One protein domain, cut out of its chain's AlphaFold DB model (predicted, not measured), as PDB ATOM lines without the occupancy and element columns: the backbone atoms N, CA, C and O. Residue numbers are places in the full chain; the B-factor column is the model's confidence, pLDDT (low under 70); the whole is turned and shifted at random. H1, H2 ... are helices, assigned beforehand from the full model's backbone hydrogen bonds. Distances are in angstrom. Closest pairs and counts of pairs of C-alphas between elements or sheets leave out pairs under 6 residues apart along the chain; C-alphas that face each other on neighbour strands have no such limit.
ATOM      1  N   GLN A  18     -33.317  38.853 -43.484       94.06
ATOM      2  CA  GLN A  18     -32.940  38.576 -44.870       94.06
ATOM      3  C   GLN A  18     -32.469  37.130 -45.050       94.06
ATOM      4  O   GLN A  18     -32.832  36.466 -46.020       94.06
ATOM      5  N   SER A  19     -31.680  36.630 -44.095       95.75
ATOM      6  CA  SER A  19     -31.230  35.237 -44.108       95.75
ATOM      7  C   SER A  19     -32.405  34.281 -43.914       95.75
ATOM      8  O   SER A  19     -32.466  33.267 -44.595       95.75
ATOM      9  N   LEU A  20     -33.379  34.632 -43.065       95.88
ATOM     10  CA  LEU A  20     -34.598  33.847 -42.859       95.88
ATOM     11  C   LEU A  20     -35.398  33.684 -44.154       95.88
ATOM     12  O   LEU A  20     -35.812  32.571 -44.469       95.88
ATOM     13  N   PHE A  21     -35.599  34.761 -44.918       96.56
ATOM     14  CA  PHE A  21     -36.338  34.691 -46.181       96.56
ATOM     15  C   PHE A  21     -35.619  33.850 -47.228       96.56
ATOM     16  O   PHE A  21     -36.265  33.037 -47.887       96.56
ATOM     17  N   GLN A  22     -34.291  33.971 -47.326       96.62
ATOM     18  CA  GLN A  22     -33.502  33.095 -48.191       96.62
ATOM     19  C   GLN A  22     -33.645  31.628 -47.769       96.62
ATOM     20  O   GLN A  22     -33.908  30.771 -48.606       96.62
ATOM     21  N   THR A  23     -33.550  31.330 -46.470       96.44
ATOM     22  CA  THR A  23     -33.722  29.961 -45.971       96.44
ATOM     23  C   THR A  23     -35.134  29.433 -46.238       96.44
ATOM     24  O   THR A  23     -35.283  28.267 -46.594       96.44
ATOM     25  N   TYR A  24     -36.178  30.255 -46.105       97.00
ATOM     26  CA  TYR A  24     -37.537  29.842 -46.461       97.00
ATOM     27  C   TYR A  24     -37.696  29.563 -47.953       97.00
ATOM     28  O   TYR A  24     -38.306  28.553 -48.299       97.00
ATOM     29  N   ASP A  25     -37.154  30.414 -48.822       97.44
ATOM     30  CA  ASP A  25     -37.172  30.184 -50.267       97.44
ATOM     31  C   ASP A  25     -36.492  28.856 -50.629       97.44
ATOM     32  O   ASP A  25     -37.116  27.992 -51.254       97.44
ATOM     33  N   ASP A  26     -35.274  28.641 -50.125       95.94
ATOM     34  CA  ASP A  26     -34.487  27.429 -50.367       95.94
ATOM     35  C   ASP A  26     -35.206  26.173 -49.846       95.94
ATOM     36  O   ASP A  26     -35.308  25.150 -50.533       95.94
ATOM     37  N   TYR A  27     -35.735  26.241 -48.622       95.25
ATOM     38  CA  TYR A  27     -36.322  25.088 -47.943       95.25
ATOM     39  C   TYR A  27     -37.715  24.735 -48.485       95.25
ATOM     40  O   TYR A  27     -38.053  23.555 -48.632       95.25
ATOM     41  N   PHE A  28     -38.541  25.735 -48.802       96.12
ATOM     42  CA  PHE A  28     -39.887  25.531 -49.349       96.12
ATOM     43  C   PHE A  28     -39.914  25.431 -50.874       96.12
ATOM     44  O   PHE A  28     -40.950  25.050 -51.432       96.12
ATOM     45  N   LYS A  29     -38.773  25.680 -51.531       96.94
ATOM     46  CA  LYS A  29     -38.595  25.658 -52.987       96.94
ATOM     47  C   LYS A  29     -39.568  26.611 -53.676       96.94
ATOM     48  O   LYS A  29     -40.309  26.198 -54.574       96.94
ATOM     49  N   LEU A  30     -39.612  27.856 -53.202       97.12
ATOM     50  CA  LEU A  30     -40.500  28.884 -53.754       97.12
ATOM     51  C   LEU A  30     -39.954  29.416 -55.089       97.12
ATOM     52  O   LEU A  30     -40.745  29.721 -55.976       97.12
ATOM     53  N   ASN A  31     -38.629  29.369 -55.274       97.25
ATOM     54  CA  ASN A  31     -37.893  29.843 -56.453       97.25
ATOM     55  C   ASN A  31     -38.019  31.360 -56.642       97.25
ATOM     56  O   ASN A  31     -38.182  31.846 -57.762       97.25
ATOM     57  N   LEU A  32     -37.952  32.101 -55.539       97.25
ATOM     58  CA  LEU A  32     -37.944  33.555 -55.549       97.25
ATOM     59  C   LEU A  32     -36.579  34.067 -56.027       97.25
ATOM     60  O   LEU A  32     -35.520  33.554 -55.669       97.25
ATOM     61  N   SER A  33     -36.585  35.119 -56.842       96.50
ATOM     62  CA  SER A  33     -35.344  35.807 -57.209       96.50
ATOM     63  C   SER A  33     -34.756  36.566 -56.015       96.50
ATOM     64  O   SER A  33     -35.469  37.010 -55.109       96.50
ATOM     65  N   LYS A  34     -33.439  36.798 -56.038       95.06
ATOM     66  CA  LYS A  34     -32.763  37.613 -55.013       95.06
ATOM     67  C   LYS A  34     -33.315  39.035 -54.969       95.06
ATOM     68  O   LYS A  34     -33.338  39.654 -53.911       95.06
ATOM     69  N   GLU A  35     -33.739  39.555 -56.112       95.75
ATOM     70  CA  GLU A  35     -34.346  40.870 -56.269       95.75
ATOM     71  C   GLU A  35     -35.702  40.928 -55.561       95.75
ATOM     72  O   GLU A  35     -35.923  41.853 -54.785       95.75
ATOM     73  N   GLN A  36     -36.556  39.909 -55.726       95.06
ATOM     74  CA  GLN A  36     -37.821  39.797 -54.985       95.06
ATOM     75  C   GLN A  36     -37.587  39.689 -53.475       95.06
ATOM     76  O   GLN A  36     -38.238  40.379 -52.695       95.06
ATOM     77  N   LEU A  37     -36.626  38.871 -53.037       95.88
ATOM     78  CA  LEU A  37     -36.329  38.721 -51.607       95.88
ATOM     79  C   LEU A  37     -35.821  40.018 -50.964       95.88
ATOM     80  O   LEU A  37     -36.007  40.216 -49.769       95.88
ATOM     81  N   LYS A  38     -35.172  40.907 -51.724       94.88
ATOM     82  CA  LYS A  38     -34.707  42.214 -51.226       94.88
ATOM     83  C   LYS A  38     -35.829  43.233 -51.048       94.88
ATOM     84  O   LYS A  38     -35.636  44.196 -50.317       94.88
ATOM     85  N   THR A  39     -36.961  43.065 -51.733       95.75
ATOM     86  CA  THR A  39     -38.093  43.997 -51.618       95.75
ATOM     87  C   THR A  39     -39.001  43.692 -50.431       95.75
ATOM     88  O   THR A  39     -39.878  44.493 -50.133       95.75
ATOM     89  N   VAL A  40     -38.805  42.550 -49.767       96.44
ATOM     90  CA  VAL A  40     -39.624  42.100 -48.640       96.44
ATOM     91  C   VAL A  40     -39.025  42.606 -47.330       96.44
ATOM     92  O   VAL A  40     -37.912  42.235 -46.962       96.44
ATOM     93  N   ASN A  41     -39.778  43.417 -46.594       94.69
ATOM     94  CA  ASN A  41     -39.322  44.091 -45.375       94.69
ATOM     95  C   ASN A  41     -39.950  43.531 -44.099       94.69
ATOM     96  O   ASN A  41     -39.539  43.904 -43.000       94.69
ATOM     97  N   SER A  42     -40.906  42.608 -44.206       96.06
ATOM     98  CA  SER A  42     -41.553  41.983 -43.051       96.06
ATOM     99  C   SER A  42     -41.932  40.528 -43.318       96.06
ATOM    100  O   SER A  42     -42.041  40.087 -44.463       96.06
ATOM    101  N   ILE A  43     -42.118  39.758 -42.242       94.88
ATOM    102  CA  ILE A  43     -42.615  38.383 -42.355       94.88
ATOM    103  C   ILE A  43     -44.017  38.350 -42.968       94.88
ATOM    104  O   ILE A  43     -44.304  37.444 -43.740       94.88
ATOM    105  N   ASP A  44     -44.849  39.352 -42.684       96.56
ATOM    106  CA  ASP A  44     -46.205  39.455 -43.223       96.56
ATOM    107  C   ASP A  44     -46.181  39.690 -44.737       96.56
ATOM    108  O   ASP A  44     -46.903  39.021 -45.475       96.56
ATOM    109  N   GLU A  45     -45.288  40.561 -45.222       97.38
ATOM    110  CA  GLU A  45     -45.052  40.750 -46.659       97.38
ATOM    111  C   GLU A  45     -44.561  39.459 -47.326       97.38
ATOM    112  O   GLU A  45     -45.076  39.077 -48.375       97.38
ATOM    113  N   PHE A  46     -43.609  38.751 -46.705       97.00
ATOM    114  CA  PHE A  46     -43.122  37.467 -47.219       97.00
ATOM    115  C   PHE A  46     -44.247  36.431 -47.293       97.00
ATOM    116  O   PHE A  46     -44.389  35.683 -48.260       97.00
ATOM    117  N   GLU A  47     -45.068  36.385 -46.248       96.31
ATOM    118  CA  GLU A  47     -46.176  35.455 -46.114       96.31
ATOM    119  C   GLU A  47     -47.351  35.741 -47.050       96.31
ATOM    120  O   GLU A  47     -48.149  34.824 -47.284       96.31
ATOM    121  N   ALA A  48     -47.427  36.965 -47.575       97.25
ATOM    122  CA  ALA A  48     -48.388  37.417 -48.570       97.25
ATOM    123  C   ALA A  48     -47.930  37.178 -50.022       97.25
ATOM    124  O   ALA A  48     -48.735  37.353 -50.938       97.25
ATOM    125  N   LEU A  49     -46.678  36.756 -50.257       97.75
ATOM    126  CA  LEU A  49     -46.196  36.443 -51.605       97.75
ATOM    127  C   LEU A  49     -47.031  35.318 -52.250       97.75
ATOM    128  O   LEU A  49     -47.330  34.322 -51.576       97.75
ATOM    129  N   PRO A  50     -47.369  35.414 -53.553       98.12
ATOM    130  CA  PRO A  50     -48.166  34.398 -54.244       98.12
ATOM    131  C   PRO A  50     -47.606  32.976 -54.107       98.12
ATOM    132  O   PRO A  50     -48.354  32.025 -53.875       98.12
ATOM    133  N   GLU A  51     -46.285  32.828 -54.190       98.19
ATOM    134  CA  GLU A  51     -45.571  31.558 -54.071       98.19
ATOM    135  C   GLU A  51     -45.726  30.959 -52.669       98.19
ATOM    136  O   GLU A  51     -45.954  29.754 -52.521       98.19
ATOM    137  N   MET A  52     -45.670  31.800 -51.633       97.62
ATOM    138  CA  MET A  52     -45.870  31.371 -50.252       97.62
ATOM    139  C   MET A  52     -47.327  30.982 -49.986       97.62
ATOM    140  O   MET A  52     -47.590  29.961 -49.347       97.62
ATOM    141  N   VAL A  53     -48.290  31.750 -50.501       98.12
ATOM    142  CA  VAL A  53     -49.721  31.424 -50.397       98.12
ATOM    143  C   VAL A  53     -50.014  30.082 -51.072       98.12
ATOM    144  O   VAL A  53     -50.647  29.211 -50.471       98.12
ATOM    145  N   ALA A  54     -49.488  29.864 -52.280       98.12
ATOM    146  CA  ALA A  54     -49.618  28.595 -52.989       98.12
ATOM    147  C   ALA A  54     -48.974  27.434 -52.211       98.12
ATOM    148  O   ALA A  54     -49.568  26.356 -52.096       98.12
ATOM    149  N   PHE A  55     -47.788  27.649 -51.629       98.06
ATOM    150  CA  PHE A  55     -47.128  26.661 -50.778       98.06
ATOM    151  C   PHE A  55     -47.990  26.288 -49.568       98.06
ATOM    152  O   PHE A  55     -48.246  25.099 -49.353       98.06
ATOM    153  N   LYS A  56     -48.473  27.285 -48.812       97.44
ATOM    154  CA  LYS A  56     -49.340  27.112 -47.635       97.44
ATOM    155  C   LYS A  56     -50.594  26.307 -47.975       97.44
ATOM    156  O   LYS A  56     -50.874  25.319 -47.296       97.44
ATOM    157  N   SER A  57     -51.299  26.669 -49.050       98.00
ATOM    158  CA  SER A  57     -52.500  25.949 -49.500       98.00
ATOM    159  C   SER A  57     -52.205  24.501 -49.889       98.00
ATOM    160  O   SER A  57     -53.007  23.614 -49.606       98.00
ATOM    161  N   ARG A  58     -51.039  24.230 -50.488       98.12
ATOM    162  CA  ARG A  58     -50.634  22.876 -50.893       98.12
ATOM    163  C   ARG A  58     -50.301  21.965 -49.711       98.12
ATOM    164  O   ARG A  58     -50.611  20.778 -49.763       98.12
ATOM    165  N   VAL A  59     -49.612  22.469 -48.685       97.81
ATOM    166  CA  VAL A  59     -49.152  21.635 -47.552       97.81
ATOM    167  C   VAL A  59     -50.138  21.587 -46.386       97.81
ATOM    168  O   VAL A  59     -50.069  20.659 -45.580       97.81
ATOM    169  N   GLY A  60     -51.037  22.566 -46.291       98.00
ATOM    170  CA  GLY A  60     -51.972  22.725 -45.183       98.00
ATOM    171  C   GLY A  60     -51.344  23.377 -43.938       98.00
ATOM    172  O   GLY A  60     -50.127  23.319 -43.729       98.00
ATOM    173  N   PRO A  61     -52.167  23.985 -43.064       95.62
ATOM    174  CA  PRO A  61     -51.699  24.856 -41.979       95.62
ATOM    175  C   PRO A  61     -50.877  24.125 -40.912       95.62
ATOM    176  O   PRO A  61     -49.878  24.653 -40.429       95.62
ATOM    177  N   VAL A  62     -51.248  22.887 -40.566       96.25
ATOM    178  CA  VAL A  62     -50.535  22.090 -39.552       96.25
ATOM    179  C   VAL A  62     -49.102  21.809 -39.997       96.25
ATOM    180  O   VAL A  62     -48.150  22.073 -39.263       96.25
ATOM    181  N   LYS A  63     -48.937  21.318 -41.232       95.81
ATOM    182  CA  LYS A  63     -47.619  21.034 -41.799       95.81
ATOM    183  C   LYS A  63     -46.822  22.317 -42.001       95.81
ATOM    184  O   LYS A  63     -45.639  22.328 -41.689       95.81
ATOM    185  N   TYR A  64     -47.454  23.394 -42.466       95.62
ATOM    186  CA  TYR A  64     -46.803  24.698 -42.601       95.62
ATOM    187  C   TYR A  64     -46.206  25.186 -41.273       95.62
ATOM    188  O   TYR A  64     -45.016  25.491 -41.212       95.62
ATOM    189  N   ASN A  65     -46.993  25.173 -40.194       94.19
ATOM    190  CA  ASN A  65     -46.537  25.600 -38.872       94.19
ATOM    191  C   ASN A  65     -45.388  24.732 -38.346       94.19
ATOM    192  O   ASN A  65     -44.403  25.265 -37.839       94.19
ATOM    193  N   PHE A  66     -45.477  23.410 -38.521       92.88
ATOM    194  CA  PHE A  66     -44.381  22.500 -38.186       92.88
ATOM    195  C   PHE A  66     -43.104  22.842 -38.968       92.88
ATOM    196  O   PHE A  66     -42.031  22.975 -38.385       92.88
ATOM    197  N   LEU A  67     -43.213  23.038 -40.284       93.81
ATOM    198  CA  LEU A  67     -42.063  23.360 -41.124       93.81
ATOM    199  C   LEU A  67     -41.438  24.714 -40.759       93.81
ATOM    200  O   LEU A  67     -40.215  24.804 -40.707       93.81
ATOM    201  N   LYS A  68     -42.235  25.740 -40.428       93.12
ATOM    202  CA  LYS A  68     -41.703  27.014 -39.915       93.12
ATOM    203  C   LYS A  68     -40.861  26.814 -38.657       93.12
ATOM    204  O   LYS A  68     -39.767  27.365 -38.578       93.12
ATOM    205  N   GLN A  69     -41.351  26.024 -37.699       90.88
ATOM    206  CA  GLN A  69     -40.632  25.734 -36.451       90.88
ATOM    207  C   GLN A  69     -39.327  24.964 -36.687       90.88
ATOM    208  O   GLN A  69     -38.364  25.141 -35.949       90.88
ATOM    209  N   VAL A  70     -39.274  24.129 -37.725       90.94
ATOM    210  CA  VAL A  70     -38.046  23.431 -38.116       90.94
ATOM    211  C   VAL A  70     -37.039  24.388 -38.756       90.94
ATOM    212  O   VAL A  70     -35.865  24.363 -38.395       90.94
ATOM    213  N   VAL A  71     -37.481  25.231 -39.695       93.44
ATOM    214  CA  VAL A  71     -36.580  26.086 -40.486       93.44
ATOM    215  C   VAL A  71     -35.906  27.168 -39.645       93.44
ATOM    216  O   VAL A  71     -34.755  27.502 -39.904       93.44
ATOM    217  N   VAL A  72     -36.552  27.672 -38.589       92.88
ATOM    218  CA  VAL A  72     -35.895  28.627 -37.672       92.88
ATOM    219  C   VAL A  72     -34.680  28.027 -36.951       92.88
ATOM    220  O   VAL A  72     -33.847  28.760 -36.426       92.88
ATOM    221  N   LEU A  73     -34.548  26.697 -36.960       94.19
ATOM    222  CA  LEU A  73     -33.386  25.965 -36.469       94.19
ATOM    223  C   LEU A  73     -32.458  25.515 -37.604       94.19
ATOM    224  O   LEU A  73     -31.686  24.580 -37.410       94.19
ATOM    225  N   ASP A  74     -32.518  26.118 -38.789       95.81
ATOM    226  CA  ASP A  74     -31.545  25.836 -39.839       95.81
ATOM    227  C   ASP A  74     -30.121  26.234 -39.389       95.81
ATOM    228  O   ASP A  74     -29.913  27.350 -38.898       95.81
ATOM    229  N   PRO A  75     -29.110  25.352 -39.531       96.00
ATOM    230  CA  PRO A  75     -27.743  25.649 -39.115       96.00
ATOM    231  C   PRO A  75     -27.149  26.922 -39.731       96.00
ATOM    232  O   PRO A  75     -26.388  27.622 -39.060       96.00
ATOM    233  N   GLN A  76     -27.454  27.235 -40.993       95.44
ATOM    234  CA  GLN A  76     -26.950  28.445 -41.645       95.44
ATOM    235  C   GLN A  76     -27.647  29.683 -41.093       95.44
ATOM    236  O   GLN A  76     -26.969  30.658 -40.757       95.44
ATOM    237  N   LEU A  77     -28.968  29.610 -40.915       96.38
ATOM    238  CA  LEU A  77     -29.744  30.683 -40.306       96.38
ATOM    239  C   LEU A  77     -29.241  31.001 -38.891       96.38
ATOM    240  O   LEU A  77     -28.967  32.162 -38.590       96.38
ATOM    241  N   LEU A  78     -29.012  29.984 -38.056       96.88
ATOM    242  CA  LEU A  78     -28.470  30.167 -36.704       96.88
ATOM    243  C   LEU A  78     -27.104  30.860 -36.713       96.88
ATOM    244  O   LEU A  78     -26.855  31.738 -35.891       96.88
ATOM    245  N   ARG A  79     -26.218  30.524 -37.661       97.75
ATOM    246  CA  ARG A  79     -24.922  31.215 -37.789       97.75
ATOM    247  C   ARG A  79     -25.044  32.658 -38.275       97.75
ATOM    248  O   ARG A  79     -24.157  33.460 -37.998       97.75
ATOM    249  N   SER A  80     -26.115  32.988 -38.991       97.56
ATOM    250  CA  SER A  80     -26.373  34.344 -39.486       97.56
ATOM    251  C   SER A  80     -27.010  35.271 -38.448       97.56
ATOM    252  O   SER A  80     -27.105  36.473 -38.701       97.56
ATOM    253  N   ALA A  81     -27.443  34.733 -37.300       98.00
ATOM    254  CA  ALA A  81     -28.147  35.494 -36.278       98.00
ATOM    255  C   ALA A  81     -27.329  36.702 -35.799       98.00
ATOM    256  O   ALA A  81     -26.096  36.655 -35.657       98.00
TER     257      ALA A  81
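This is residues 18 to 81 of the 247 residues of an uncharacterized protein of Dictyobacter sp. Uno17 (UniProt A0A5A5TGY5). One helix, H1, lies in the middle, and the rest of the printed part winds round it: the short H2 and H3 on one side, H4 making a corner with H5, and H5 then H6 closing the other side, with H6 alongside H1. The contacts between the helices are few, yet the whole is compact, with a radius of gyration of the C-alphas of 11.3 A. The printed part has 64 residues with six named helices, H1 to H6 in order along the chain, and no named strand; the class is all helix. Its outline is rounded, with spans of 29 by 24 by 18 A.

H1, residues 18 to 28, is the hub and touches three other helices. It touches H2, residues 34 to 38, where the closest C-alphas, of Phe 21 and Leu 37, are 6.8 A apart. H3, residues 43 to 47, is close to H1 but not clearly touching; the closest C-alphas, of Phe 21 and Phe 46, are 7.4 A apart. H4, residues 50 to 59, is also close to H1 but not clearly touching, with the C-alphas of Phe 28 and Phe 55 closest at 7.5 A; the two run the same way at a steep tilt of 47 degrees. H5, residues 61 to 71, is close to H4 but not clearly touching, with the C-alphas of Lys 56 and Tyr 64 closest at 6.1 A; their lines are only just about perpendicular, at 70.2 degrees. H1 and H5 only just touch, with 3 pairs of C-alphas within 8 A, the closest being Tyr 24 and Val 71 at 7.1 A; they run opposite ways at a steep tilt of 55 degrees. H6, residues 75 to 80, touches H1, with the C-alphas of Ser 19 and Leu 77 closest at 6.1 A, at a shallow tilt of 19 degrees, opposite ways. Among the pairs that are apart are H2 and H4, and H3 and H6. In H1, H2, H3, H4, H5 and H6 every O i to N i+4 pair is within hydrogen-bond range.

H1 begins at C-alpha 18, (-32.940, 38.576, -44.870), and is 15.4 A from first to last C-alpha. H2 and H3 have five residues each. H4 is 14.4 A long and begins at C-alpha 50, (-48.166, 34.398, -54.244). H5 is 15.2 A long. H6 is 8.8 A long and ends at C-alpha 80, (-26.373, 34.344, -39.486).

The two C-alphas farthest apart, those of Ser 57 and Arg 79, are 30.4 A apart, while those of Gln 18 and Ala 81, the first and last printed, are 10.3 A apart. The printed part has no cut, and its five links between helices are tight. The mean pLDDT of the printed part is 96.1, and no printed residue is under 70.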